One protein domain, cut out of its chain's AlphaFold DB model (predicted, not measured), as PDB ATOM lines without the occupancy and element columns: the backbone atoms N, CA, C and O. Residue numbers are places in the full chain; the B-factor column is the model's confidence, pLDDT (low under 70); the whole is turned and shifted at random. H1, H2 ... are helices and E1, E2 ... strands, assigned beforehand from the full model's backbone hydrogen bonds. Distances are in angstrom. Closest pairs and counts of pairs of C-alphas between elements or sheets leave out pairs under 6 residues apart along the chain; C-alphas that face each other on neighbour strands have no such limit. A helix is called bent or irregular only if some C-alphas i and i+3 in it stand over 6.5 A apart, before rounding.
ATOM      1  N   TYR A  17     207.352 439.678 477.916       39.56
ATOM      2  CA  TYR A  17     206.548 440.671 477.222       39.56
ATOM      3  C   TYR A  17     207.479 441.337 476.221       39.56
ATOM      4  O   TYR A  17     208.564 441.743 476.616       39.56
ATOM      5  N   PHE A  18     207.033 441.495 474.980       39.84
ATOM      6  CA  PHE A  18     207.680 442.428 474.066       39.84
ATOM      7  C   PHE A  18     206.798 443.673 473.959       39.84
ATOM      8  O   PHE A  18     205.576 443.590 473.793       39.84
ATOM      9  N   THR A  19     207.400 444.839 474.109       33.91
ATOM     10  CA  THR A  19     206.820 446.145 473.830       33.91
ATOM     11  C   THR A  19     206.828 446.408 472.332       33.91
ATOM     12  O   THR A  19     207.850 446.547 471.668       33.91
ATOM     13  N   MET A  20     205.636 446.593 471.788       33.94
ATOM     14  CA  MET A  20     205.452 447.097 470.438       33.94
ATOM     15  C   MET A  20     204.592 448.354 470.530       33.94
ATOM     16  O   MET A  20     203.588 448.375 471.239       33.94
ATOM     17  N   ASP A  21     205.009 449.445 469.891       35.38
ATOM     18  CA  ASP A  21     204.289 450.727 469.928       35.38
ATOM     19  C   ASP A  21     203.971 451.223 471.356       35.38
ATOM     20  O   ASP A  21     202.870 451.702 471.641       35.38
ATOM     21  N   LYS A  22     204.933 451.086 472.283       36.94
ATOM     22  CA  LYS A  22     204.787 451.433 473.715       36.94
ATOM     23  C   LYS A  22     203.708 450.626 474.459       36.94
ATOM     24  O   LYS A  22     203.287 451.021 475.547       36.94
ATOM     25  N   LYS A  23     203.248 449.508 473.891       34.88
ATOM     26  CA  LYS A  23     202.307 448.575 474.519       34.88
ATOM     27  C   LYS A  23     202.981 447.227 474.732       34.88
ATOM     28  O   LYS A  23     203.563 446.674 473.808       34.88
ATOM     29  N   ASN A  24     202.854 446.687 475.939       39.56
ATOM     30  CA  ASN A  24     203.390 445.377 476.294       39.56
ATOM     31  C   ASN A  24     202.470 444.278 475.758       39.56
ATOM     32  O   ASN A  24     201.324 444.150 476.200       39.56
ATOM     33  N   TYR A  25     202.974 443.454 474.848       41.59
ATOM     34  CA  TYR A  25     202.299 442.252 474.381       41.59
ATOM     35  C   TYR A  25     202.913 441.055 475.083       41.59
ATOM     36  O   TYR A  25     204.127 440.869 475.099       41.59
ATOM     37  N   ARG A  26     202.063 440.229 475.693       43.44
ATOM     38  CA  ARG A  26     202.514 439.000 476.342       43.44
ATOM     39  C   ARG A  26     203.173 438.115 475.291       43.44
ATOM     40  O   ARG A  26     202.507 437.716 474.335       43.44
ATOM     41  N   ASN A  27     204.446 437.797 475.494       46.81
ATOM     42  CA  ASN A  27     205.187 436.871 474.661       46.81
ATOM     43  C   ASN A  27     204.462 435.518 474.724       46.81
ATOM     44  O   ASN A  27     204.352 434.880 475.775       46.81
ATOM     45  N   ARG A  28     203.842 435.143 473.602       47.94
ATOM     46  CA  ARG A  28     203.175 433.855 473.404       47.94
ATOM     47  C   ARG A  28     204.049 432.993 472.509       47.94
ATOM     48  O   ARG A  28     203.563 432.455 471.516       47.94
ATOM     49  N   PHE A  29     205.327 432.860 472.852       49.97
ATOM     50  CA  PHE A  29     206.155 431.793 472.314       49.97
ATOM     51  C   PHE A  29     205.556 430.446 472.718       49.97
ATOM     52  O   PHE A  29     205.842 429.874 473.768       49.97
ATOM     53  N   THR A  30     204.603 429.988 471.918       50.31
ATOM     54  CA  THR A  30     203.963 428.696 472.092       50.31
ATOM     55  C   THR A  30     204.840 427.630 471.457       50.31
ATOM     56  O   THR A  30     205.655 427.901 470.573       50.31
ATOM     57  N   ARG A  31     204.624 426.381 471.861       52.78
ATOM     58  CA  ARG A  31     205.203 425.199 471.216       52.78
ATOM     59  C   ARG A  31     205.063 425.238 469.683       52.78
ATOM     60  O   ARG A  31     206.004 424.883 468.983       52.78
ATOM     61  N   ASN A  32     203.921 425.700 469.172       53.31
ATOM     62  CA  ASN A  32     203.655 425.778 467.733       53.31
ATOM     63  C   ASN A  32     204.539 426.822 467.044       53.31
ATOM     64  O   ASN A  32     205.040 426.559 465.956       53.31
ATOM     65  N   MET A  33     204.804 427.955 467.704       60.91
ATOM     66  CA  MET A  33     205.775 428.932 467.210       60.91
ATOM     67  C   MET A  33     207.180 428.321 467.182       60.91
ATOM     68  O   MET A  33     207.840 428.390 466.158       60.91
ATOM     69  N   GLY A  34     207.610 427.627 468.243       60.50
ATOM     70  CA  GLY A  34     208.896 426.916 468.255       60.50
ATOM     71  C   GLY A  34     209.055 425.929 467.088       60.50
ATOM     72  O   GLY A  34     210.081 425.943 466.415       60.50
ATOM     73  N   TYR A  35     208.020 425.136 466.783       60.94
ATOM     74  CA  TYR A  35     208.024 424.240 465.619       60.94
ATOM     75  C   TYR A  35     208.018 424.979 464.280       60.94
ATOM     76  O   TYR A  35     208.732 424.573 463.365       60.94
ATOM     77  N   ALA A  36     207.243 426.059 464.151       65.81
ATOM     78  CA  ALA A  36     207.236 426.877 462.942       65.81
ATOM     79  C   ALA A  36     208.619 427.495 462.689       65.81
ATOM     80  O   ALA A  36     209.089 427.521 461.556       65.81
ATOM     81  N   LEU A  37     209.309 427.929 463.743       69.69
ATOM     82  CA  LEU A  37     210.660 428.476 463.659       69.69
ATOM     83  C   LEU A  37     211.700 427.424 463.317       69.69
ATOM     84  O   LEU A  37     212.513 427.656 462.428       69.69
ATOM     85  N   ASP A  38     211.644 426.262 463.963       68.81
ATOM     86  CA  ASP A  38     212.482 425.110 463.621       68.81
ATOM     87  C   ASP A  38     212.287 424.727 462.143       68.81
ATOM     88  O   ASP A  38     213.247 424.518 461.407       68.81
ATOM     89  N   PHE A  39     211.048 424.746 461.650       70.31
ATOM     90  CA  PHE A  39     210.741 424.481 460.247       70.31
ATOM     91  C   PHE A  39     211.253 425.561 459.286       70.31
ATOM     92  O   PHE A  39     211.822 425.240 458.241       70.31
ATOM     93  N   ILE A  40     211.055 426.840 459.614       73.94
ATOM     94  CA  ILE A  40     211.499 427.960 458.776       73.94
ATOM     95  C   ILE A  40     213.017 427.990 458.709       73.94
ATOM     96  O   ILE A  40     213.570 428.075 457.617       73.94
ATOM     97  N   THR A  41     213.689 427.872 459.852       74.12
ATOM     98  CA  THR A  41     215.154 427.873 459.925       74.12
ATOM     99  C   THR A  41     215.758 426.696 459.173       74.12
ATOM    100  O   THR A  41     216.690 426.921 458.415       74.12
ATOM    101  N   ARG A  42     215.158 425.497 459.218       73.38
ATOM    102  CA  ARG A  42     215.564 424.354 458.372       73.38
ATOM    103  C   ARG A  42     215.532 424.623 456.862       73.38
ATOM    104  O   ARG A  42     216.152 423.874 456.114       73.38
ATOM    105  N   ARG A  43     214.788 425.635 456.403       74.38
ATOM    106  CA  ARG A  43     214.676 426.031 454.985       74.38
ATOM    107  C   ARG A  43     215.596 427.187 454.595       74.38
ATOM    108  O   ARG A  43     215.589 427.602 453.438       74.38
ATOM    109  N   VAL A  44     216.324 427.741 455.554       78.56
ATOM    110  CA  VAL A  44     217.329 428.773 455.311       78.56
ATOM    111  C   VAL A  44     218.583 428.085 454.759       78.56
ATOM    112  O   VAL A  44     218.770 426.886 454.957       78.56
ATOM    113  N   SER A  45     219.439 428.805 454.043       82.12
ATOM    114  CA  SER A  45     220.803 428.352 453.747       82.12
ATOM    115  C   SER A  45     221.823 429.141 454.569       82.12
ATOM    116  O   SER A  45     221.603 430.299 454.931       82.12
ATOM    117  N   GLY A  46     222.931 428.494 454.931       82.44
ATOM    118  CA  GLY A  46     223.959 429.052 455.805       82.44
ATOM    119  C   GLY A  46     225.303 429.170 455.099       82.44
ATOM    120  O   GLY A  46     225.737 428.219 454.461       82.44
ATOM    121  N   ASN A  47     225.989 430.302 455.248       85.69
ATOM    122  CA  ASN A  47     227.355 430.473 454.749       85.69
ATOM    123  C   ASN A  47     228.254 431.097 455.815       85.69
ATOM    124  O   ASN A  47     227.880 432.094 456.432       85.69
ATOM    125  N   LEU A  48     229.456 430.545 455.985       87.88
ATOM    126  CA  LEU A  48     230.508 431.141 456.804       87.88
ATOM    127  C   LEU A  48     231.462 431.911 455.891       87.88
ATOM    128  O   LEU A  48     231.948 431.373 454.898       87.88
ATOM    129  N   TYR A  49     231.740 433.152 456.253       87.88
ATOM    130  CA  TYR A  49     232.718 434.017 455.620       87.88
ATOM    131  C   TYR A  49     233.845 434.256 456.610       87.88
ATOM    132  O   TYR A  49     233.588 434.631 457.756       87.88
ATOM    133  N   ASP A  50     235.077 434.036 456.169       84.62
ATOM    134  CA  ASP A  50     236.243 434.392 456.970       84.62
ATOM    135  C   ASP A  50     236.570 435.893 456.888       84.62
ATOM    136  O   ASP A  50     235.901 436.663 456.196       84.62
ATOM    137  N   GLN A  51     237.623 436.318 457.589       82.56
ATOM    138  CA  GLN A  51     238.094 437.710 457.600       82.56
ATOM    139  C   GLN A  51     238.446 438.269 456.217       82.56
ATOM    140  O   GLN A  51     238.407 439.479 456.009       82.56
ATOM    141  N   SER A  52     238.780 437.397 455.264       82.31
ATOM    142  CA  SER A  52     239.053 437.764 453.874       82.31
ATOM    143  C   SER A  52     237.773 437.808 453.036       82.31
ATOM    144  O   SER A  52     237.841 437.946 451.816       82.31
ATOM    145  N   ASN A  53     236.607 437.684 453.679       80.88
ATOM    146  CA  ASN A  53     235.289 437.580 453.067       80.88
ATOM    147  C   ASN A  53     235.186 436.403 452.079       80.88
ATOM    148  O   ASN A  53     234.355 436.417 451.167       80.88
ATOM    149  N   THR A  54     236.019 435.373 452.254       83.56
ATOM    150  CA  THR A  54     235.944 434.162 451.440       83.56
ATOM    151  C   THR A  54     234.853 433.275 452.011       83.56
ATOM    152  O   THR A  54     234.898 432.884 453.180       83.56
ATOM    153  N   ALA A  55     233.853 432.965 451.184       82.75
ATOM    154  CA  ALA A  55     232.826 432.005 451.547       82.75
ATOM    155  C   ALA A  55     233.466 430.619 451.660       82.75
ATOM    156  O   ALA A  55     234.003 430.090 450.684       82.75
ATOM    157  N   ARG A  56     233.395 430.014 452.841       77.06
ATOM    158  CA  ARG A  56     233.740 428.606 453.017       77.06
ATOM    159  C   ARG A  56     232.464 427.797 452.830       77.06
ATOM    160  O   ARG A  56     231.641 427.715 453.740       77.06
ATOM    161  N   SER A  57     232.285 427.279 451.611       56.44
ATOM    162  CA  SER A  57     231.145 426.437 451.236       56.44
ATOM    163  C   SER A  57     231.012 425.282 452.220       56.44
ATOM    164  O   SER A  57     231.935 424.491 452.406       56.44
ATOM    165  N   GLN A  58     229.860 425.218 452.875       60.41
ATOM    166  CA  GLN A  58     229.594 424.256 453.931       60.41
ATOM    167  C   GLN A  58     229.153 422.939 453.288       60.41
ATOM    168  O   GLN A  58     228.170 422.901 452.555       60.41
ATOM    169  N   SER A  59     229.866 421.845 453.556       50.94
ATOM    170  CA  SER A  59     229.493 420.511 453.056       50.94
ATOM    171  C   SER A  59     228.209 419.969 453.700       50.94
ATOM    172  O   SER A  59     227.629 419.005 453.211       50.94
ATOM    173  N   ALA A  60     227.767 420.587 454.796       55.56
ATOM    174  CA  ALA A  60     226.596 420.198 455.558       55.56
ATOM    175  C   ALA A  60     226.170 421.351 456.480       55.56
ATOM    176  O   ALA A  60     226.667 421.453 457.601       55.56
ATOM    177  N   THR A  61     225.276 422.230 456.028       60.34
ATOM    178  CA  THR A  61     224.542 423.108 456.950       60.34
ATOM    179  C   THR A  61     223.366 422.311 457.493       60.34
ATOM    180  O   THR A  61     222.465 421.957 456.734       60.34
ATOM    181  N   TYR A  62     223.355 422.037 458.795       67.88
ATOM    182  CA  TYR A  62     222.151 421.537 459.453       67.88
ATOM    183  C   TYR A  62     221.696 422.529 460.505       67.88
ATOM    184  O   TYR A  62     222.497 423.093 461.251       67.88
ATOM    185  N   TYR A  63     220.387 422.735 460.538       71.50
ATOM    186  CA  TYR A  63     219.750 423.568 461.537       71.50
ATOM    187  C   TYR A  63     219.532 422.736 462.794       71.50
ATOM    188  O   TYR A  63     219.017 421.617 462.710       71.50
ATOM    189  N   GLY A  64     220.018 423.248 463.924       62.00
ATOM    190  CA  GLY A  64     219.945 422.556 465.204       62.00
ATOM    191  C   GLY A  64     218.515 422.508 465.736       62.00
ATOM    192  O   GLY A  64     217.605 423.153 465.214       62.00
ATOM    193  N   SER A  65     218.304 421.709 466.777       65.31
ATOM    194  CA  SER A  65     216.980 421.540 467.359       65.31
ATOM    195  C   SER A  65     216.682 422.646 468.361       65.31
ATOM    196  O   SER A  65     217.189 422.626 469.484       65.31
ATOM    197  N   PHE A  66     215.737 423.523 468.025       64.12
ATOM    198  CA  PHE A  66     215.183 424.478 468.993       64.12
ATOM    199  C   PHE A  66     214.471 423.807 470.169       64.12
ATOM    200  O   PHE A  66     214.234 424.436 471.195       64.12
ATOM    201  N   ASN A  67     214.134 422.521 470.047       58.03
ATOM    202  CA  ASN A  67     213.497 421.758 471.116       58.03
ATOM    203  C   ASN A  67     214.467 421.387 472.245       58.03
ATOM    204  O   ASN A  67     214.037 420.817 473.253       58.03
ATOM    205  N   ARG A  68     215.764 421.671 472.082       63.94
ATOM    206  CA  ARG A  68     216.792 421.452 473.097       63.94
ATOM    207  C   ARG A  68     217.550 422.750 473.336       63.94
ATOM    208  O   ARG A  68     218.256 423.247 472.471       63.94
ATOM    209  N   ALA A  69     217.375 423.272 474.542       69.12
ATOM    210  CA  ALA A  69     218.101 424.415 475.054       69.12
ATOM    211  C   ALA A  69     219.379 423.954 475.749       69.12
ATOM    212  O   ALA A  69     219.340 422.958 476.480       69.12
ATOM    213  N   ASP A  70     220.453 424.718 475.605       73.56
ATOM    214  CA  ASP A  70     221.525 424.727 476.593       73.56
ATOM    215  C   ASP A  70     221.420 425.995 477.455       73.56
ATOM    216  O   ASP A  70     220.795 426.983 477.058       73.56
ATOM    217  N   SER A  71     221.976 425.962 478.664       76.06
ATOM    218  CA  SER A  71     221.994 427.095 479.598       76.06
ATOM    219  C   SER A  71     223.425 427.543 479.847       76.06
ATOM    220  O   SER A  71     224.282 426.712 480.136       76.06
ATOM    221  N   SER A  72     223.690 428.844 479.764       68.94
ATOM    222  CA  SER A  72     224.978 429.422 480.168       68.94
ATOM    223  C   SER A  72     224.860 430.051 481.555       68.94
ATOM    224  O   SER A  72     223.820 430.596 481.912       68.94
ATOM    225  N   THR A  73     225.933 430.014 482.345       63.19
ATOM    226  CA  THR A  73     226.015 430.741 483.624       63.19
ATOM    227  C   THR A  73     226.217 432.246 483.453       63.19
ATOM    228  O   THR A  73     226.063 432.986 484.421       63.19
ATOM    229  N   TYR A  74     226.573 432.703 482.251       60.62
ATOM    230  CA  TYR A  74     226.895 434.101 481.982       60.62
ATOM    231  C   TYR A  74     226.165 434.602 480.741       60.62
ATOM    232  O   TYR A  74     226.199 433.955 479.687       60.62
ATOM    233  N   ASP A  75     225.526 435.762 480.886       66.94
ATOM    234  CA  ASP A  75     225.001 436.534 479.770       66.94
ATOM    235  C   ASP A  75     226.185 437.166 479.034       66.94
ATOM    236  O   ASP A  75     227.035 437.828 479.631       66.94
ATOM    237  N   GLN A  76     226.262 436.917 477.734       68.19
ATOM    238  CA  GLN A  76     227.313 437.436 476.866       68.19
ATOM    239  C   GLN A  76     226.905 438.760 476.187       68.19
ATOM    240  O   GLN A  76     227.628 439.258 475.324       68.19
ATOM    241  N   GLY A  77     225.758 439.344 476.557       72.19
ATOM    242  CA  GLY A  77     225.330 440.684 476.141       72.19
ATOM    243  C   GLY A  77     224.877 440.797 474.680       72.19
ATOM    244  O   GLY A  77     224.591 441.903 474.210       72.19
ATOM    245  N   SER A  78     224.793 439.672 473.965       78.31
ATOM    246  CA  SER A  78     224.248 439.575 472.610       78.31
ATOM    247  C   SER A  78     223.137 438.528 472.544       78.31
ATOM    248  O   SER A  78     223.045 437.631 473.371       78.31
ATOM    249  N   LEU A  79     222.269 438.659 471.549       78.69
ATOM    250  CA  LEU A  79     221.202 437.701 471.271       78.69
ATOM    251  C   LEU A  79     221.691 436.518 470.446       78.69
ATOM    252  O   LEU A  79     221.122 435.432 470.516       78.69
ATOM    253  N   PHE A  80     222.735 436.738 469.654       86.06
ATOM    254  CA  PHE A  80     223.284 435.744 468.756       86.06
ATOM    255  C   PHE A  80     224.753 435.533 469.081       86.06
ATOM    256  O   PHE A  80     225.509 436.496 469.253       86.06
ATOM    257  N   PHE A  81     225.172 434.275 469.098       89.50
ATOM    258  CA  PHE A  81     226.564 433.906 469.332       89.50
ATOM    259  C   PHE A  81     227.078 433.073 468.183       89.50
ATOM    260  O   PHE A  81     226.359 432.240 467.634       89.50
ATOM    261  N   MET A  82     228.348 433.259 467.864       91.06
ATOM    262  CA  MET A  82     229.073 432.318 467.036       91.06
ATOM    263  C   MET A  82     229.847 431.400 467.972       91.06
ATOM    264  O   MET A  82     230.718 431.859 468.711       91.06
ATOM    265  N   GLY A  83     229.493 430.120 467.990       92.12
ATOM    266  CA  GLY A  83     230.317 429.100 468.621       92.12
ATOM    267  C   GLY A  83     231.328 428.563 467.628       92.12
ATOM    268  O   GLY A  83     231.044 428.423 466.437       92.12
ATOM    269  N   LEU A  84     232.511 428.265 468.133       91.88
ATOM    270  CA  LEU A  84     233.661 427.833 467.360       91.88
ATOM    271  C   LEU A  84     234.211 426.575 468.027       91.88
ATOM    272  O   LEU A  84     234.361 426.530 469.253       91.88
ATOM    273  N   GLY A  85     234.461 425.539 467.231       93.94
ATOM    274  CA  GLY A  85     234.820 424.220 467.737       93.94
ATOM    275  C   GLY A  85     235.798 423.456 466.853       93.94
ATOM    276  O   GLY A  85     236.046 423.812 465.698       93.94
ATOM    277  N   GLY A  86     236.325 422.368 467.414       94.50
ATOM    278  CA  GLY A  86     237.217 421.410 466.747       94.50
ATOM    279  C   GLY A  86     236.527 420.096 466.361       94.50
ATOM    280  O   GLY A  86     237.188 419.098 466.078       94.50
ATOM    281  N   GLY A  87     235.193 420.045 466.410       93.12
ATOM    282  CA  GLY A  87     234.434 418.849 466.068       93.12
ATOM    283  C   GLY A  87     234.470 418.545 464.572       93.12
ATOM    284  O   GLY A  87     234.436 419.439 463.729       93.12
ATOM    285  N   VAL A  88     234.511 417.254 464.244       92.00
ATOM    286  CA  VAL A  88     234.500 416.740 462.860       92.00
ATOM    287  C   VAL A  88     233.277 415.870 462.559       92.00
ATOM    288  O   VAL A  88     233.085 415.426 461.431       92.00
ATOM    289  N   ALA A  89     232.440 415.612 463.567       90.88
ATOM    290  CA  ALA A  89     231.214 414.843 463.395       90.88
ATOM    291  C   ALA A  89     230.242 415.604 462.487       90.88
ATOM    292  O   ALA A  89     229.990 416.789 462.722       90.88
ATOM    293  N   SER A  90     229.675 414.920 461.488       88.06
ATOM    294  CA  SER A  90     228.672 415.497 460.591       88.06
ATOM    295  C   SER A  90     227.531 416.137 461.390       88.06
ATOM    296  O   SER A  90     227.062 415.521 462.352       88.06
ATOM    297  N   PRO A  91     227.082 417.352 461.030       86.38
ATOM    298  CA  PRO A  91     226.015 418.001 461.769       86.38
ATOM    299  C   PRO A  91     224.692 417.241 461.616       86.38
ATOM    300  O   PRO A  91     224.443 416.588 460.601       86.38
ATOM    301  N   SER A  92     223.854 417.306 462.646       84.19
ATOM    302  CA  SER A  92     222.559 416.633 462.721       84.19
ATOM    303  C   SER A  92     221.465 417.615 463.118       84.19
ATOM    304  O   SER A  92     221.676 418.515 463.925       84.19
ATOM    305  N   VAL A  93     220.242 417.377 462.640       77.19
ATOM    306  CA  VAL A  93     219.045 418.142 463.042       77.19
ATOM    307  C   VAL A  93     218.710 418.033 464.536       77.19
ATOM    308  O   VAL A  93     217.871 418.770 465.042       77.19
ATOM    309  N   ASN A  94     219.313 417.072 465.239       80.88
ATOM    310  CA  ASN A  94     219.134 416.880 466.679       80.88
ATOM    311  C   ASN A  94     220.231 417.553 467.515       80.88
ATOM    312  O   ASN A  94     220.174 417.480 468.749       80.88
ATOM    313  N   ASP A  95     221.219 418.171 466.866       82.31
ATOM    314  CA  ASP A  95     222.279 418.895 467.551       82.31
ATOM    315  C   ASP A  95     221.695 420.124 468.241       82.31
ATOM    316  O   ASP A  95     220.822 420.810 467.712       82.31
ATOM    317  N   TYR A  96     222.180 420.396 469.444       82.88
ATOM    318  CA  TYR A  96     221.781 421.555 470.244       82.88
ATOM    319  C   TYR A  96     222.985 422.324 470.803       82.88
ATOM    320  O   TYR A  96     222.825 423.410 471.347       82.88
ATOM    321  N   ILE A  97     224.183 421.768 470.609       88.62
ATOM    322  CA  ILE A  97     225.504 422.329 470.894       88.62
ATOM    323  C   ILE A  97     226.474 421.859 469.802       88.62
ATOM    324  O   ILE A  97     226.150 420.955 469.026       88.62
ATOM    325  N   LEU A  98     227.662 422.459 469.742       91.62
ATOM    326  CA  LEU A  98     228.749 421.953 468.903       91.62
ATOM    327  C   LEU A  98     229.284 420.617 469.434       91.62
ATOM    328  O   LEU A  98     229.201 420.350 470.633       91.62
ATOM    329  N   ALA A  99     229.838 419.775 468.556       92.81
ATOM    330  CA  ALA A  99     230.323 418.454 468.970       92.81
ATOM    331  C   ALA A  99     231.565 418.542 469.868       92.81
ATOM    332  O   ALA A  99     231.740 417.716 470.760       92.81
ATOM    333  N   SER A 100     232.417 419.539 469.634       94.56
ATOM    334  CA  SER A 100     233.588 419.871 470.439       94.56
ATOM    335  C   SER A 100     233.763 421.390 470.461       94.56
ATOM    336  O   SER A 100     234.703 421.939 469.879       94.56
ATOM    337  N   GLU A 101     232.831 422.067 471.136       92.31
ATOM    338  CA  GLU A 101     232.893 423.508 471.363       92.31
ATOM    339  C   GLU A 101     234.191 423.906 472.074       92.31
ATOM    340  O   GLU A 101     234.529 423.357 473.122       92.31
ATOM    341  N   VAL A 102     234.899 424.886 471.516       92.25
ATOM    342  CA  VAL A 102     236.065 425.500 472.160       92.25
ATOM    343  C   VAL A 102     235.634 426.777 472.871       92.25
ATOM    344  O   VAL A 102     235.952 426.968 474.043       92.25
ATOM    345  N   PHE A 103     234.899 427.655 472.182       89.19
ATOM    346  CA  PHE A 103     234.366 428.882 472.775       89.19
ATOM    347  C   PHE A 103     233.196 429.466 471.974       89.19
ATOM    348  O   PHE A 103     232.899 429.048 470.855       89.19
ATOM    349  N   LYS A 104     232.551 430.473 472.567       89.75
ATOM    350  CA  LYS A 104     231.519 431.321 471.963       89.75
ATOM    351  C   LYS A 104     231.964 432.767 471.974       89.75
ATOM    352  O   LYS A 104     232.581 433.208 472.941       89.75
ATOM    353  N   THR A 105     231.584 433.498 470.939       89.25
ATOM    354  CA  THR A 105     231.756 434.945 470.871       89.25
ATOM    355  C   THR A 105     230.430 435.622 470.509       89.25
ATOM    356  O   THR A 105     229.684 435.089 469.674       89.25
ATOM    357  N   PRO A 106     230.090 436.763 471.139       85.44
ATOM    358  CA  PRO A 106     228.927 437.551 470.756       85.44
ATOM    359  C   PRO A 106     229.026 437.995 469.301       85.44
ATOM    360  O   PRO A 106     230.102 438.295 468.783       85.44
ATOM    361  N   THR A 107     227.872 438.038 468.645       82.94
ATOM    362  CA  THR A 107     227.767 438.550 467.281       82.94
ATOM    363  C   THR A 107     226.914 439.799 467.223       82.94
ATOM    364  O   THR A 107     225.979 439.961 468.008       82.94
ATOM    365  N   ASP A 108     227.199 440.638 466.236       79.00
ATOM    366  CA  ASP A 108     226.298 441.694 465.801       79.00
ATOM    367  C   ASP A 108     225.558 441.235 464.546       79.00
ATOM    368  O   ASP A 108     226.168 440.886 463.530       79.00
ATOM    369  N   SER A 109     224.227 441.235 464.596       73.12
ATOM    370  CA  SER A 109     223.402 440.919 463.433       73.12
ATOM    371  C   SER A 109     223.150 442.167 462.591       73.12
ATOM    372  O   SER A 109     222.714 443.198 463.108       73.12
ATOM    373  N   LYS A 110     223.324 442.059 461.279       71.56
ATOM    374  CA  LYS A 110     222.960 443.079 460.298       71.56
ATOM    375  C   LYS A 110     222.147 442.428 459.185       71.56
ATOM    376  O   LYS A 110     222.580 441.451 458.580       71.56
ATOM    377  N   LEU A 111     220.980 442.990 458.878       65.31
ATOM    378  CA  LEU A 111     220.295 442.682 457.625       65.31
ATOM    379  C   LEU A 111     221.129 443.273 456.484       65.31
ATOM    380  O   LEU A 111     221.376 444.481 456.490       65.31
ATOM    381  N   ILE A 112     221.594 442.442 455.550       64.56
ATOM    382  CA  ILE A 112     222.551 442.895 454.529       64.56
ATOM    383  C   ILE A 112     221.894 443.082 453.174       64.56
ATOM    384  O   ILE A 112     222.149 444.100 452.538       64.56
ATOM    385  N   GLU A 113     221.057 442.144 452.733       71.75
ATOM    386  CA  GLU A 113     220.541 442.166 451.363       71.75
ATOM    387  C   GLU A 113     219.067 441.772 451.334       71.75
ATOM    388  O   GLU A 113     218.661 440.778 451.933       71.75
ATOM    389  N   ASP A 114     218.283 442.582 450.632       72.69
ATOM    390  CA  ASP A 114     216.899 442.318 450.251       72.69
ATOM    391  C   ASP A 114     216.893 442.251 448.723       72.69
ATOM    392  O   ASP A 114     216.743 443.262 448.034       72.69
ATOM    393  N   LEU A 115     217.238 441.078 448.196       74.81
ATOM    394  CA  LEU A 115     217.295 440.817 446.765       74.81
ATOM    395  C   LEU A 115     215.930 440.318 446.296       74.81
ATOM    396  O   LEU A 115     215.179 439.707 447.051       74.81
ATOM    397  N   ALA A 116     215.645 440.478 445.004       74.62
ATOM    398  CA  ALA A 116     214.436 439.916 444.403       74.62
ATOM    399  C   ALA A 116     214.323 438.386 444.596       74.62
ATOM    400  O   ALA A 116     213.223 437.840 444.585       74.62
ATOM    401  N   SER A 117     215.454 437.693 444.770       81.38
ATOM    402  CA  SER A 117     215.538 436.237 444.905       81.38
ATOM    403  C   SER A 117     215.760 435.737 446.337       81.38
ATOM    404  O   SER A 117     215.485 434.564 446.606       81.38
ATOM    405  N   SER A 118     216.239 436.580 447.258       86.44
ATOM    406  CA  SER A 118     216.502 436.176 448.640       86.44
ATOM    407  C   SER A 118     216.626 437.346 449.614       86.44
ATOM    408  O   SER A 118     216.977 438.465 449.249       86.44
ATOM    409  N   THR A 119     216.384 437.066 450.891       85.25
ATOM    410  CA  THR A 119     216.697 437.978 451.996       85.25
ATOM    411  C   THR A 119     217.842 437.393 452.818       85.25
ATOM    412  O   THR A 119     217.769 436.243 453.250       85.25
ATOM    413  N   LYS A 120     218.894 438.180 453.071       86.31
ATOM    414  CA  LYS A 120     220.087 437.730 453.803       86.31
ATOM    415  C   LYS A 120     220.277 438.478 455.115       86.31
ATOM    416  O   LYS A 120     220.403 439.707 455.150       86.31
ATOM    417  N   LEU A 121     220.384 437.708 456.190       85.88
ATOM    418  CA  LEU A 121     220.757 438.167 457.520       85.88
ATOM    419  C   LEU A 121     222.179 437.695 457.816       85.88
ATOM    420  O   LEU A 121     222.465 436.509 457.696       85.88
ATOM    421  N   ARG A 122     223.080 438.600 458.196       87.25
ATOM    422  CA  ARG A 122     224.469 438.249 458.513       87.25
ATOM    423  C   ARG A 122     224.796 438.599 459.955       87.25
ATOM    424  O   ARG A 122     224.383 439.639 460.452       87.25
ATOM    425  N   PHE A 123     225.576 437.743 460.587       89.38
ATOM    426  CA  PHE A 123     226.028 437.835 461.964       89.38
ATOM    427  C   PHE A 123     227.539 437.960 461.949       89.38
ATOM    428  O   PHE A 123     228.214 437.071 461.440       89.38
ATOM    429  N   PHE A 124     228.066 439.061 462.463       88.88
ATOM    430  CA  PHE A 124     229.499 439.318 462.509       88.88
ATOM    431  C   PHE A 124     230.029 438.993 463.893       88.88
ATOM    432  O   PHE A 124     229.500 439.498 464.878       88.88
ATOM    433  N   ALA A 125     231.083 438.193 463.959       90.44
ATOM    434  CA  ALA A 125     231.840 437.944 465.173       90.44
ATOM    435  C   ALA A 125     233.216 438.591 465.049       90.44
ATOM    436  O   ALA A 125     233.858 438.496 464.000       90.44
ATOM    437  N   ARG A 126     233.688 439.192 466.140       89.69
ATOM    438  CA  ARG A 126     235.092 439.569 466.316       89.69
ATOM    439  C   ARG A 126     235.625 438.901 467.562       89.69
ATOM    440  O   ARG A 126     234.936 438.859 468.579       89.69
ATOM    441  N   TYR A 127     236.823 438.350 467.474       89.50
ATOM    442  CA  TYR A 127     237.429 437.638 468.585       89.50
ATOM    443  C   TYR A 127     238.936 437.506 468.393       89.50
ATOM    444  O   TYR A 127     239.448 437.556 467.276       89.50
ATOM    445  N   SER A 128     239.631 437.297 469.501       88.12
ATOM    446  CA  SER A 128     241.024 436.875 469.550       88.12
ATOM    447  C   SER A 128     241.157 435.823 470.644       88.12
ATOM    448  O   SER A 128     240.357 435.787 471.583       88.12
ATOM    449  N   ASN A 129     242.127 434.921 470.507       84.44
ATOM    450  CA  ASN A 129     242.374 433.905 471.521       84.44
ATOM    451  C   ASN A 129     243.834 433.911 471.963       84.44
ATOM    452  O   ASN A 129     244.729 434.158 471.168       84.44
ATOM    453  N   HIS A 130     244.082 433.624 473.236       85.69
ATOM    454  CA  HIS A 130     245.416 433.607 473.837       85.69
ATOM    455  C   HIS A 130     246.261 432.403 473.398       85.69
ATOM    456  O   HIS A 130     247.486 432.449 473.474       85.69
ATOM    457  N   VAL A 131     245.617 431.347 472.899       88.62
ATOM    458  CA  VAL A 131     246.254 430.160 472.320       88.62
ATOM    459  C   VAL A 131     245.862 430.009 470.858       88.62
ATOM    460  O   VAL A 131     244.781 430.438 470.451       88.62
ATOM    461  N   GLY A 132     246.746 429.392 470.074       90.62
ATOM    462  CA  GLY A 132     246.417 429.005 468.709       90.62
ATOM    463  C   GLY A 132     245.288 427.972 468.695       90.62
ATOM    464  O   GLY A 132     245.220 427.122 469.582       90.62
ATOM    465  N   LEU A 133     244.401 428.064 467.707       90.62
ATOM    466  CA  LEU A 133     243.249 427.182 467.557       90.62
ATOM    467  C   LEU A 133     243.152 426.639 466.140       90.62
ATOM    468  O   LEU A 133     243.306 427.394 465.186       90.62
ATOM    469  N   ASP A 134     242.772 425.373 466.022       92.12
ATOM    470  CA  ASP A 134     242.296 424.792 464.772       92.12
ATOM    471  C   ASP A 134     240.786 424.582 464.872       92.12
ATOM    472  O   ASP A 134     240.297 423.829 465.716       92.12
ATOM    473  N   LEU A 135     240.039 425.286 464.025       91.25
ATOM    474  CA  LEU A 135     238.582 425.256 464.013       91.25
ATOM    475  C   LEU A 135     238.072 424.452 462.824       91.25
ATOM    476  O   LEU A 135     238.305 424.816 461.671       91.25
ATOM    477  N   SER A 136     237.330 423.385 463.094       92.75
ATOM    478  CA  SER A 136     236.714 422.530 462.073       92.75
ATOM    479  C   SER A 136     235.189 422.546 462.116       92.75
ATOM    480  O   SER A 136     234.548 421.956 461.247       92.75
ATOM    481  N   GLU A 137     234.588 423.241 463.081       92.25
ATOM    482  CA  GLU A 137     233.149 423.466 463.134       92.25
ATOM    483  C   GLU A 137     232.805 424.867 463.636       92.25
ATOM    484  O   GLU A 137     233.494 425.447 464.478       92.25
ATOM    485  N   VAL A 138     231.697 425.394 463.122       91.56
ATOM    486  CA  VAL A 138     231.125 426.672 463.534       91.56
ATOM    487  C   VAL A 138     229.633 426.492 463.753       91.56
ATOM    488  O   VAL A 138     228.961 425.782 463.003       91.56
ATOM    489  N   GLY A 139     229.118 427.137 464.793       91.06
ATOM    490  CA  GLY A 139     227.704 427.167 465.123       91.06
ATOM    491  C   GLY A 139     227.210 428.593 465.243       91.06
ATOM    492  O   GLY A 139     227.899 429.444 465.800       91.06
ATOM    493  N   LEU A 140     226.006 428.853 464.757       90.38
ATOM    494  CA  LEU A 140     225.259 430.048 465.110       90.38
ATOM    495  C   LEU A 140     224.277 429.672 466.214       90.38
ATOM    496  O   LEU A 140     223.501 428.733 466.057       90.38
ATOM    497  N   PHE A 141     224.293 430.409 467.311       88.50
ATOM    498  CA  PHE A 141     223.409 430.213 468.447       88.50
ATOM    499  C   PHE A 141     222.491 431.410 468.639       88.50
ATOM    500  O   PHE A 141     222.857 432.537 468.306       88.50
ATOM    501  N   TRP A 142     221.326 431.160 469.229       84.62
ATOM    502  CA  TRP A 142     220.337 432.176 469.572       84.62
ATOM    503  C   TRP A 142     219.899 432.055 471.023       84.62
ATOM    504  O   TRP A 142     219.420 431.002 471.436       84.62
ATOM    505  N   LEU A 143     220.012 433.147 471.770       79.31
ATOM    506  CA  LEU A 143     219.383 433.362 473.064       79.31
ATOM    507  C   LEU A 143     217.870 433.615 472.911       79.31
ATOM    508  O   LEU A 143     217.467 434.680 472.452       79.31
ATOM    509  N   PHE A 144     217.029 432.669 473.333       71.75
ATOM    510  CA  PHE A 144     215.558 432.805 473.300       71.75
ATOM    511  C   PHE A 144     214.931 433.022 474.688       71.75
ATOM    512  O   PHE A 144     213.724 433.215 474.808       71.75
ATOM    513  N   ASN A 145     215.729 432.978 475.759       67.25
ATOM    514  CA  ASN A 145     215.300 433.366 477.103       67.25
ATOM    515  C   ASN A 145     216.453 434.069 477.817       67.25
ATOM    516  O   ASN A 145     217.302 433.404 478.408       67.25
ATOM    517  N   ALA A 146     216.482 435.401 477.757       63.34
ATOM    518  CA  ALA A 146     217.523 436.187 478.412       63.34
ATOM    519  C   ALA A 146     217.538 436.010 479.948       63.34
ATOM    520  O   ALA A 146     218.609 435.729 480.478       63.34
ATOM    521  N   PRO A 147     216.397 436.049 480.676       63.09
ATOM    522  CA  PRO A 147     216.396 435.858 482.131       63.09
ATOM    523  C   PRO A 147     216.988 434.532 482.622       63.09
ATOM    524  O   PRO A 147     217.591 434.490 483.691       63.09
ATOM    525  N   ALA A 148     216.791 433.445 481.874       61.31
ATOM    526  CA  ALA A 148     217.303 432.120 482.233       61.31
ATOM    527  C   ALA A 148     218.529 431.694 481.404       61.31
ATOM    528  O   ALA A 148     218.993 430.564 481.539       61.31
ATOM    529  N   ILE A 149     219.025 432.595 480.552       70.56
ATOM    530  CA  ILE A 149     220.183 432.421 479.675       70.56
ATOM    531  C   ILE A 149     220.112 431.097 478.898       70.56
ATOM    532  O   ILE A 149     221.072 430.324 478.851       70.56
ATOM    533  N   TYR A 150     218.943 430.812 478.310       75.50
ATOM    534  CA  TYR A 150     218.768 429.651 477.439       75.50
ATOM    535  C   TYR A 150     219.011 430.016 475.988       75.50
ATOM    536  O   TYR A 150     218.418 430.958 475.449       75.50
ATOM    537  N   TRP A 151     219.855 429.216 475.360       80.00
ATOM    538  CA  TRP A 151     220.306 429.402 474.000       80.00
ATOM    539  C   TRP A 151     220.160 428.092 473.227       80.00
ATOM    540  O   TRP A 151     220.184 426.997 473.794       80.00
ATOM    541  N   GLY A 152     219.926 428.218 471.926       81.19
ATOM    542  CA  GLY A 152     219.719 427.099 471.014       81.19
ATOM    543  C   GLY A 152     220.640 427.225 469.824       81.19
ATOM    544  O   GLY A 152     220.886 428.328 469.333       81.19
ATOM    545  N   LEU A 153     221.151 426.090 469.366       84.50
ATOM    546  CA  LEU A 153     221.928 426.016 468.142       84.50
ATOM    547  C   LEU A 153     220.998 426.222 466.944       84.50
ATOM    548  O   LEU A 153     220.170 425.368 466.641       84.50
ATOM    549  N   LEU A 154     221.144 427.356 466.262       84.56
ATOM    550  CA  LEU A 154     220.410 427.660 465.039       84.56
ATOM    551  C   LEU A 154     220.920 426.834 463.880       84.56
ATOM    552  O   LEU A 154     220.145 426.188 463.192       84.56
ATOM    553  N   ALA A 155     222.224 426.894 463.651       87.12
ATOM    554  CA  ALA A 155     222.869 426.265 462.517       87.12
ATOM    555  C   ALA A 155     224.247 425.785 462.940       87.12
ATOM    556  O   ALA A 155     224.926 426.471 463.702       87.12
ATOM    557  N   ARG A 156     224.656 424.626 462.433       87.69
ATOM    558  CA  ARG A 156     225.994 424.072 462.619       87.69
ATOM    559  C   ARG A 156     226.556 423.633 461.285       87.69
ATOM    560  O   ARG A 156     225.848 423.064 460.450       87.69
ATOM    561  N   SER A 157     227.849 423.873 461.140       87.94
ATOM    562  CA  SER A 157     228.553 423.710 459.881       87.94
ATOM    563  C   SER A 157     229.951 423.202 460.137       87.94
ATOM    564  O   SER A 157     230.643 423.697 461.025       87.94
ATOM    565  N   LEU A 158     230.382 422.246 459.322       89.56
ATOM    566  CA  LEU A 158     231.784 421.852 459.279       89.56
ATOM    567  C   LEU A 158     232.563 422.784 458.358       89.56
ATOM    568  O   LEU A 158     232.058 423.232 457.325       89.56
ATOM    569  N   VAL A 159     233.810 423.036 458.734       88.25
ATOM    570  CA  VAL A 159     234.759 423.817 457.954       88.25
ATOM    571  C   VAL A 159     235.880 422.896 457.505       88.25
ATOM    572  O   VAL A 159     236.597 422.322 458.322       88.25
ATOM    573  N   SER A 160     236.017 422.746 456.190       86.88
ATOM    574  CA  SER A 160     237.048 421.918 455.575       86.88
ATOM    575  C   SER A 160     237.718 422.689 454.432       86.88
ATOM    576  O   SER A 160     237.017 423.093 453.503       86.88
ATOM    577  N   PRO A 161     239.047 422.895 454.466       88.75
ATOM    578  CA  PRO A 161     239.961 422.506 455.545       88.75
ATOM    579  C   PRO A 161     239.718 423.310 456.841       88.75
ATOM    580  O   PRO A 161     239.179 424.424 456.752       88.75
ATOM    581  N   PRO A 162     240.129 422.785 458.018       89.81
ATOM    582  CA  PRO A 162     240.073 423.526 459.273       89.81
ATOM    583  C   PRO A 162     240.748 424.898 459.169       89.81
ATOM    584  O   PRO A 162     241.682 425.110 458.392       89.81
ATOM    585  N   ILE A 163     240.245 425.849 459.945       88.12
ATOM    586  CA  ILE A 163     240.788 427.197 460.044       88.12
ATOM    587  C   ILE A 163     241.783 427.228 461.199       88.12
ATOM    588  O   ILE A 163     241.379 427.146 462.356       88.12
ATOM    589  N   THR A 164     243.056 427.438 460.886       91.19
ATOM    590  CA  THR A 164     244.082 427.712 461.895       91.19
ATOM    591  C   THR A 164     244.098 429.196 462.245       91.19
ATOM    592  O   THR A 164     244.205 430.061 461.370       91.19
ATOM    593  N   ILE A 165     243.995 429.496 463.534       89.12
ATOM    594  CA  ILE A 165     244.030 430.839 464.107       89.12
ATOM    595  C   ILE A 165     245.252 430.917 465.020       89.12
ATOM    596  O   ILE A 165     245.301 430.187 466.009       89.12
ATOM    597  N   PRO A 166     246.242 431.771 464.721       91.69
ATOM    598  CA  PRO A 166     247.376 431.989 465.611       91.69
ATOM    599  C   PRO A 166     246.960 432.546 466.980       91.69
ATOM    600  O   PRO A 166     245.934 433.207 467.128       91.69
ATOM    601  N   SER A 167     247.797 432.332 467.995       92.88
ATOM    602  CA  SER A 167     247.619 432.999 469.288       92.88
ATOM    603  C   SER A 167     247.701 434.518 469.130       92.88
ATOM    604  O   SER A 167     248.586 435.023 468.439       92.88
ATOM    605  N   LEU A 168     246.833 435.233 469.838       90.06
ATOM    606  CA  LEU A 168     246.755 436.691 469.928       90.06
ATOM    607  C   LEU A 168     246.502 437.396 468.587       90.06
ATOM    608  O   LEU A 168     246.757 438.592 468.469       90.06
ATOM    609  N   SER A 169     245.981 436.686 467.582       89.19
ATOM    610  CA  SER A 169     245.526 437.312 466.342       89.19
ATOM    611  C   SER A 169     244.064 437.729 466.450       89.19
ATOM    612  O   SER A 169     243.206 436.895 466.756       89.19
ATOM    613  N   ASP A 170     243.781 438.990 466.138       88.25
ATOM    614  CA  ASP A 170     242.415 439.452 465.925       88.25
ATOM    615  C   ASP A 170     241.834 438.810 464.671       88.25
ATOM    616  O   ASP A 170     242.475 438.746 463.619       88.25
ATOM    617  N   ARG A 171     240.590 438.358 464.787       88.75
ATOM    618  CA  ARG A 171     239.854 437.737 463.699       88.75
ATOM    619  C   ARG A 171     238.439 438.279 463.636       88.75
ATOM    620  O   ARG A 171     237.801 438.539 464.657       88.75
ATOM    621  N   SER A 172     237.942 438.425 462.414       90.19
ATOM    622  CA  SER A 172     236.543 438.727 462.143       90.19
ATOM    623  C   SER A 172     235.980 437.655 461.228       90.19
ATOM    624  O   SER A 172     236.510 437.453 460.146       90.19
ATOM    625  N   ASP A 173     234.896 437.013 461.630       90.00
ATOM    626  CA  ASP A 173     234.159 436.086 460.772       90.00
ATOM    627  C   ASP A 173     232.712 436.554 460.655       90.00
ATOM    628  O   ASP A 173     232.220 437.348 461.466       90.00
ATOM    629  N   ALA A 174     232.016 436.067 459.634       90.00
ATOM    630  CA  ALA A 174     230.604 436.340 459.476       90.00
ATOM    631  C   ALA A 174     229.818 435.094 459.085       90.00
ATOM    632  O   ALA A 174     230.195 434.363 458.178       90.00
ATOM    633  N   TYR A 175     228.678 434.884 459.728       89.62
ATOM    634  CA  TYR A 175     227.743 433.823 459.388       89.62
ATOM    635  C   TYR A 175     226.537 434.442 458.693       89.62
ATOM    636  O   TYR A 175     225.959 435.393 459.207       89.62
ATOM    637  N   THR A 176     226.145 433.953 457.523       88.38
ATOM    638  CA  THR A 176     224.967 434.447 456.799       88.38
ATOM    639  C   THR A 176     223.882 433.391 456.797       88.38
ATOM    640  O   THR A 176     224.152 432.243 456.467       88.38
ATOM    641  N   LEU A 177     222.671 433.807 457.141       87.19
ATOM    642  CA  LEU A 177     221.422 433.099 456.929       87.19
ATOM    643  C   LEU A 177     220.726 433.701 455.708       87.19
ATOM    644  O   LEU A 177     220.425 434.895 455.686       87.19
ATOM    645  N   GLU A 178     220.482 432.883 454.696       87.56
ATOM    646  CA  GLU A 178     219.818 433.274 453.460       87.56
ATOM    647  C   GLU A 178     218.447 432.603 453.348       87.56
ATOM    648  O   GLU A 178     218.306 431.381 453.340       87.56
ATOM    649  N   PHE A 179     217.417 433.437 453.286       85.56
ATOM    650  CA  PHE A 179     216.027 433.038 453.168       85.56
ATOM    651  C   PHE A 179     215.593 433.156 451.705       85.56
ATOM    652  O   PHE A 179     215.902 434.146 451.043       85.56
ATOM    653  N   SER A 180     214.832 432.182 451.203       82.12
ATOM    654  CA  SER A 180     214.251 432.248 449.851       82.12
ATOM    655  C   SER A 180     213.340 433.472 449.672       82.12
ATOM    656  O   SER A 180     212.734 433.907 450.650       82.12
ATOM    657  N   ALA A 181     213.129 433.926 448.431       76.62
ATOM    658  CA  ALA A 181     212.273 435.070 448.069       76.62
ATOM    659  C   ALA A 181     210.870 435.115 448.719       76.62
ATOM    660  O   ALA A 181     210.277 436.184 448.833       76.62
ATOM    661  N   GLY A 182     210.316 433.975 449.152       75.62
ATOM    662  CA  GLY A 182     209.038 433.930 449.874       75.62
ATOM    663  C   GLY A 182     209.061 434.602 451.256       75.62
ATOM    664  O   GLY A 182     208.008 435.001 451.757       75.62
ATOM    665  N   TYR A 183     210.240 434.762 451.861       79.69
ATOM    666  CA  TYR A 183     210.422 435.433 453.146       79.69
ATOM    667  C   TYR A 183     210.951 436.842 452.907       79.69
ATOM    668  O   TYR A 183     212.116 437.029 452.579       79.69
ATOM    669  N   THR A 184     210.090 437.841 453.080       77.06
ATOM    670  CA  THR A 184     210.473 439.243 452.890       77.06
ATOM    671  C   THR A 184     211.407 439.719 454.004       77.06
ATOM    672  O   THR A 184     211.384 439.191 455.123       77.06
ATOM    673  N   ARG A 185     212.148 440.811 453.772       73.50
ATOM    674  CA  ARG A 185     212.915 441.486 454.837       73.50
ATOM    675  C   ARG A 185     212.109 441.778 456.101       73.50
ATOM    676  O   ARG A 185     212.654 441.769 457.202       73.50
ATOM    677  N   TRP A 186     210.816 442.045 455.949       70.62
ATOM    678  CA  TRP A 186     209.928 442.367 457.052       70.62
ATOM    679  C   TRP A 186     209.579 441.139 457.875       70.62
ATOM    680  O   TRP A 186     209.624 441.203 459.101       70.62
ATOM    681  N   PHE A 187     209.334 440.013 457.200       73.38
ATOM    682  CA  PHE A 187     209.186 438.719 457.848       73.38
ATOM    683  C   PHE A 187     210.426 438.396 458.687       73.38
ATOM    684  O   PHE A 187     210.313 438.128 459.879       73.38
ATOM    685  N   VAL A 188     211.620 438.491 458.090       73.81
ATOM    686  CA  VAL A 188     212.885 438.172 458.773       73.81
ATOM    687  C   VAL A 188     213.143 439.111 459.958       73.81
ATOM    688  O   VAL A 188     213.589 438.666 461.011       73.81
ATOM    689  N   ARG A 189     212.828 440.407 459.838       70.19
ATOM    690  CA  ARG A 189     212.939 441.354 460.962       70.19
ATOM    691  C   ARG A 189     211.979 441.013 462.092       70.19
ATOM    692  O   ARG A 189     212.406 440.935 463.238       70.19
ATOM    693  N   ALA A 190     210.710 440.789 461.772       67.00
ATOM    694  CA  ALA A 190     209.707 440.423 462.761       67.00
ATOM    695  C   ALA A 190     210.045 439.091 463.442       67.00
ATOM    696  O   ALA A 190     209.841 438.971 464.644       67.00
ATOM    697  N   LEU A 191     210.631 438.139 462.706       73.06
ATOM    698  CA  LEU A 191     211.189 436.905 463.251       73.06
ATOM    699  C   LEU A 191     212.210 437.218 464.348       73.06
ATOM    700  O   LEU A 191     212.053 436.790 465.484       73.06
ATOM    701  N   VAL A 192     213.227 438.026 464.036       70.88
ATOM    702  CA  VAL A 192     214.260 438.404 465.010       70.88
ATOM    703  C   VAL A 192     213.651 439.130 466.217       70.88
ATOM    704  O   VAL A 192     214.001 438.796 467.350       70.88
ATOM    705  N   CYS A 193     212.710 440.058 466.000       65.88
ATOM    706  CA  CYS A 193     212.022 440.792 467.069       65.88
ATOM    707  C   CYS A 193     211.208 439.878 467.992       65.88
ATOM    708  O   CYS A 193     211.351 439.956 469.210       65.88
ATOM    709  N   ALA A 194     210.353 439.026 467.416       58.56
ATOM    710  CA  ALA A 194     209.377 438.220 468.151       58.56
ATOM    711  C   ALA A 194     210.034 437.221 469.112       58.56
ATOM    712  O   ALA A 194     209.423 436.791 470.087       58.56
ATOM    713  N   ILE A 195     211.273 436.840 468.817       57.78
ATOM    714  CA  ILE A 195     212.000 435.783 469.519       57.78
ATOM    715  C   ILE A 195     212.960 436.363 470.557       57.78
ATOM    716  O   ILE A 195     213.265 435.711 471.549       57.78
ATOM    717  N   SER A 196     213.406 437.603 470.361       57.44
ATOM    718  CA  SER A 196     214.525 438.164 471.112       57.44
ATOM    719  C   SER A 196     214.132 439.155 472.219       57.44
ATOM    720  O   SER A 196     215.018 439.844 472.715       57.44
ATOM    721  N   ASP A 197     212.846 439.271 472.596       50.44
ATOM    722  CA  ASP A 197     212.332 440.281 473.562       50.44
ATOM    723  C   ASP A 197     212.951 441.681 473.301       50.44
ATOM    724  O   ASP A 197     213.402 442.407 474.188       50.44
ATOM    725  N   LEU A 198     213.075 442.021 472.012       44.62
ATOM    726  CA  LEU A 198     213.973 443.061 471.515       44.62
ATOM    727  C   LEU A 198     213.265 444.415 471.496       44.62
ATOM    728  O   LEU A 198     213.031 444.995 470.440       44.62
ATOM    729  N   ASP A 199     212.951 444.930 472.679       38.75
ATOM    730  CA  ASP A 199     212.307 446.242 472.831       38.75
ATOM    731  C   ASP A 199     213.209 447.428 472.512       38.75
ATOM    732  O   ASP A 199     212.725 448.535 472.285       38.75
ATOM    733  N   ALA A 200     214.527 447.231 472.507       37.56
ATOM    734  CA  ALA A 200     215.446 448.352 472.687       37.56
ATOM    735  C   ALA A 200     216.444 448.612 471.546       37.56
ATOM    736  O   ALA A 200     217.182 449.590 471.636       37.56
ATOM    737  N   LYS A 201     216.546 447.777 470.496       36.91
ATOM    738  CA  LYS A 201     217.711 447.853 469.575       36.91
ATOM    739  C   LYS A 201     217.451 447.769 468.069       36.91
ATOM    740  O   LYS A 201     218.402 447.888 467.301       36.91
ATOM    741  N   LEU A 202     216.209 447.648 467.608       37.66
ATOM    742  CA  LEU A 202     215.903 447.839 466.186       37.66
ATOM    743  C   LEU A 202     215.357 449.256 466.026       37.66
ATOM    744  O   LEU A 202     214.285 449.556 466.535       37.66
ATOM    745  N   GLY A 203     216.179 450.129 465.430       36.38
ATOM    746  CA  GLY A 203     215.986 451.579 465.368       36.38
ATOM    747  C   GLY A 203     214.549 452.018 465.086       36.38
ATOM    748  O   GLY A 203     213.802 451.331 464.397       36.38
ATOM    749  N   THR A 204     214.193 453.175 465.642       39.50
ATOM    750  CA  THR A 204     212.873 453.811 465.611       39.50
ATOM    751  C   THR A 204     212.150 453.584 464.283       39.50
ATOM    752  O   THR A 204     212.490 454.180 463.262       39.50
ATOM    753  N   PHE A 205     211.144 452.710 464.302       39.62
ATOM    754  CA  PHE A 205     210.245 452.518 463.174       39.62
ATOM    755  C   PHE A 205     209.429 453.802 463.001       39.62
ATOM    756  O   PHE A 205     208.798 454.287 463.941       39.62
ATOM    757  N   THR A 206     209.496 454.410 461.820       40.69
ATOM    758  CA  THR A 206     208.686 455.585 461.491       40.69
ATOM    759  C   THR A 206     207.235 455.155 461.286       40.69
ATOM    760  O   THR A 206     206.988 454.124 460.668       40.69
ATOM    761  N   ASN A 207     206.291 455.961 461.787       40.16
ATOM    762  CA  ASN A 207     204.846 455.705 461.955       40.16
ATOM    763  C   ASN A 207     204.037 455.236 460.718       40.16
ATOM    764  O   ASN A 207     202.815 455.139 460.795       40.16
ATOM    765  N   THR A 208     204.672 454.966 459.581       44.91
ATOM    766  CA  THR A 208     204.070 454.352 458.390       44.91
ATOM    767  C   THR A 208     204.250 452.832 458.336       44.91
ATOM    768  O   THR A 208     203.437 452.161 457.710       44.91
ATOM    769  N   ASP A 209     205.242 452.276 459.038       44.31
ATOM    770  CA  ASP A 209     205.480 450.830 459.133       44.31
ATOM    771  C   ASP A 209     205.057 450.343 460.523       44.31
ATOM    772  O   ASP A 209     205.881 450.155 461.419       44.31
ATOM    773  N   THR A 210     203.751 450.187 460.752       43.16
ATOM    774  CA  THR A 210     203.295 449.644 462.040       43.16
ATOM    775  C   THR A 210     203.682 448.172 462.125       43.16
ATOM    776  O   THR A 210     203.300 447.361 461.288       43.16
ATOM    777  N   VAL A 211     204.431 447.790 463.158       42.31
ATOM    778  CA  VAL A 211     204.784 446.384 463.421       42.31
ATOM    779  C   VAL A 211     203.517 445.517 463.529       42.31
ATOM    780  O   VAL A 211     203.538 444.337 463.184       42.31
ATOM    781  N   ALA A 212     202.383 446.128 463.889       40.72
ATOM    782  CA  ALA A 212     201.056 445.544 463.771       40.72
ATOM    783  C   ALA A 212     200.731 445.058 462.348       40.72
ATOM    784  O   ALA A 212     200.316 443.914 462.225       40.72
ATOM    785  N   SER A 213     200.932 445.847 461.285       43.53
ATOM    786  CA  SER A 213     200.622 445.407 459.914       43.53
ATOM    787  C   SER A 213     201.513 444.252 459.462       43.53
ATOM    788  O   SER A 213     201.029 443.333 458.819       43.53
ATOM    789  N   LEU A 214     202.784 444.235 459.871       44.59
ATOM    790  CA  LEU A 214     203.717 443.154 459.543       44.59
ATOM    791  C   LEU A 214     203.456 441.872 460.344       44.59
ATOM    792  O   LEU A 214     203.584 440.778 459.803       44.59
ATOM    793  N   LEU A 215     203.070 441.983 461.617       42.81
ATOM    794  CA  LEU A 215     202.620 440.839 462.413       42.81
ATOM    795  C   LEU A 215     201.247 440.342 461.969       42.81
ATOM    796  O   LEU A 215     201.026 439.135 462.013       42.81
ATOM    797  N   TYR A 216     200.352 441.231 461.525       42.66
ATOM    798  CA  TYR A 216     199.114 440.845 460.856       42.66
ATOM    799  C   TYR A 216     199.430 440.131 459.549       42.66
ATOM    800  O   TYR A 216     198.927 439.041 459.386       42.66
ATOM    801  N   ASP A 217     200.338 440.619 458.705       43.78
ATOM    802  CA  ASP A 217     200.779 439.917 457.490       43.78
ATOM    803  C   ASP A 217     201.391 438.543 457.793       43.78
ATOM    804  O   ASP A 217     201.167 437.584 457.060       43.78
ATOM    805  N   ILE A 218     202.182 438.420 458.864       44.22
ATOM    806  CA  ILE A 218     202.751 437.135 459.298       44.22
ATOM    807  C   ILE A 218     201.655 436.212 459.794       44.22
ATOM    808  O   ILE A 218     201.653 435.043 459.424       44.22
ATOM    809  N   LYS A 219     200.740 436.726 460.616       42.03
ATOM    810  CA  LYS A 219     199.599 435.986 461.140       42.03
ATOM    811  C   LYS A 219     198.669 435.552 460.011       42.03
ATOM    812  O   LYS A 219     198.305 434.396 459.990       42.03
ATOM    813  N   ASP A 220     198.377 436.421 459.057       40.53
ATOM    814  CA  ASP A 220     197.521 436.173 457.899       40.53
ATOM    815  C   ASP A 220     198.190 435.160 456.960       40.53
ATOM    816  O   ASP A 220     197.562 434.204 456.519       40.53
ATOM    817  N   LYS A 221     199.513 435.252 456.752       43.47
ATOM    818  CA  LYS A 221     200.287 434.231 456.021       43.47
ATOM    819  C   LYS A 221     200.388 432.900 456.771       43.47
ATOM    820  O   LYS A 221     200.397 431.862 456.115       43.47
ATOM    821  N   LEU A 222     200.458 432.905 458.105       38.94
ATOM    822  CA  LEU A 222     200.433 431.691 458.931       38.94
ATOM    823  C   LEU A 222     199.037 431.066 458.976       38.94
ATOM    824  O   LEU A 222     198.937 429.859 458.839       38.94
ATOM    825  N   GLU A 223     197.977 431.859 459.103       38.69
ATOM    826  CA  GLU A 223     196.581 431.415 459.052       38.69
ATOM    827  C   GLU A 223     196.244 430.900 457.651       38.69
ATOM    828  O   GLU A 223     195.592 429.874 457.529       38.69
ATOM    829  N   THR A 224     196.783 431.506 456.589       38.00
ATOM    830  CA  THR A 224     196.685 430.978 455.216       38.00
ATOM    831  C   THR A 224     197.486 429.678 455.046       38.00
ATOM    832  O   THR A 224     197.085 428.800 454.285       38.00
ATOM    833  N   PHE A 225     198.604 429.515 455.759       35.72
ATOM    834  CA  PHE A 225     199.402 428.283 455.756       35.72
ATOM    835  C   PHE A 225     198.741 427.157 456.571       35.72
ATOM    836  O   PHE A 225     198.717 426.012 456.122       35.72
ATOM    837  N   GLU A 226     198.146 427.474 457.724       34.00
ATOM    838  CA  GLU A 226     197.351 426.553 458.544       34.00
ATOM    839  C   GLU A 226     196.025 426.195 457.858       34.00
ATOM    840  O   GLU A 226     195.657 425.025 457.840       34.00
ATOM    841  N   ALA A 227     195.361 427.143 457.189       38.06
ATOM    842  CA  ALA A 227     194.188 426.890 456.347       38.06
ATOM    843  C   ALA A 227     194.543 426.131 455.054       38.06
ATOM    844  O   ALA A 227     193.717 425.394 454.527       38.06
ATOM    845  N   GLY A 228     195.784 426.246 454.570       35.06
ATOM    846  CA  GLY A 228     196.326 425.409 453.497       35.06
ATOM    847  C   GLY A 228     196.653 423.974 453.933       35.06
ATOM    848  O   GLY A 228     196.813 423.103 453.079       35.06
ATOM    849  N   ALA A 229     196.732 423.713 455.244       32.91
ATOM    850  CA  ALA A 229     197.010 422.399 455.831       32.91
ATOM    851  C   ALA A 229     195.823 421.805 456.618       32.91
ATOM    852  O   ALA A 229     195.857 420.628 456.984       32.91
TER     853      ALA A 229
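AT A GLANCE: This is residues 17 to 229 of the 326 residues of an uncharacterized protein of Nitrososphaerales archaeon (UniProt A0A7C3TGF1). Eight strands, E3 E10 E7 E6 E5 E8 E9 E4 in order across one sheet, curl round into a nearly closed barrel whose edge strands E3 and E4 come back near each other, with helices H1 and H2 at one end. Beyond that end, helix H3 crosses over H2, the small hairpin of E1 and E2 lies near both, and residues 223 to 229 stick out. The printed part has 213 residues with three named helices and ten named strands, in the chain order E1 E2 H1 E3 E4 E5 E6 E7 E8 E9 E10 H2 H3; both sheets are antiparallel and the class is mixed, helices and strands. The whole is compact, with a radius of gyration of the C-alphas of 17.5 A and spans of 49 by 33 by 30 A.

HOW THE PARTS SIT: Look first at E1, residues 17 to 20, and E2, residues 23 to 26: they are an antiparallel hairpin, with N 18 and O 25 within hydrogen-bond range at 3.0 A. Next comes H1, residues 31 to 41, which is on the large sheet and stands up from it at 56 degrees, over E9, residues 150 to 165. Edge strand E3, residues 45 to 49, is antiparallel to E10, residues 171 to 180, with N 47 and O 176 at 2.9 A. The other edge strand, E4, residues 61 to 63, is antiparallel to E9, with N 156 and O 62 at 2.9 A; the closest C-alphas of E3 and E4, those of Gly 46 and Thr 61, are 6.1 A apart. E5, residues 80 to 85, E6, residues 101 to 114, and E7, residues 118 to 127, form a meander, each strand the antiparallel neighbour of the one before; find N 105 and O 82 at 2.9 A, then N 110 and O 122 at 2.8 A. E8, residues 133 to 145, completes a Greek key, in which the first of four strands, E5, is the antiparallel neighbour of the fourth; N 83 and O 139 are 2.8 A apart. E8 and E9 form a hairpin, with N 140 and O 155 at 2.8 A, and E10 is antiparallel to E7, with N 175 and O 123 at 2.8 A. This is a folded sheet, bent back on itself into two leaves: E3 E10 E7 E6 E5 face E9 E4, with E8 as the hinge. H2, residues 185 to 195, is on the sheet at a height of 7.3 A; its closest C-alpha pair with E7 is Arg 185 and Thr 119, at 5.9 A. H3, residues 211 to 227, is not on the sheet; with residues 211 to 218 alone it touches H2, about perpendicular at 88 degrees, closest at the C-alphas of Trp 186 and Leu 214, 6.7 A. In H1, H2 and H3 every O i to N i+4 pair is within hydrogen-bond range.

IN THESE COORDINATES: Find C-alpha 17 at (206.548, 440.671, 477.222), where E1 begins. H1 is 15.3 A long, E5 16.3 A and H2 15.8 A, while E1, E2, E3 and E4 are shorter. E6 runs 32.5 A from C-alpha 101 at (232.893, 423.508, 471.363) and bends by 66 degrees at residue 106. E7 is 28.9 A long, E8 30.2 A, E9 28.6 A and E10 29.6 A; E8 bends by 84 degrees at residue 136, and E9 by 109 degrees at residue 161. H3 runs 23.3 A to C-alpha 227 at (194.188, 426.890, 456.347).

THE WHOLE: The two C-alphas farthest apart are those of Ser 167 and Ala 227, 55.3 A. The printed part has no cut. The links E3 to E4, E4 to E5, E5 to E6 and H2 to H3 are long. The mean pLDDT of the printed part is 70.9; 83 residues are under 70, among them residues 17 to 38 and 193 to 229.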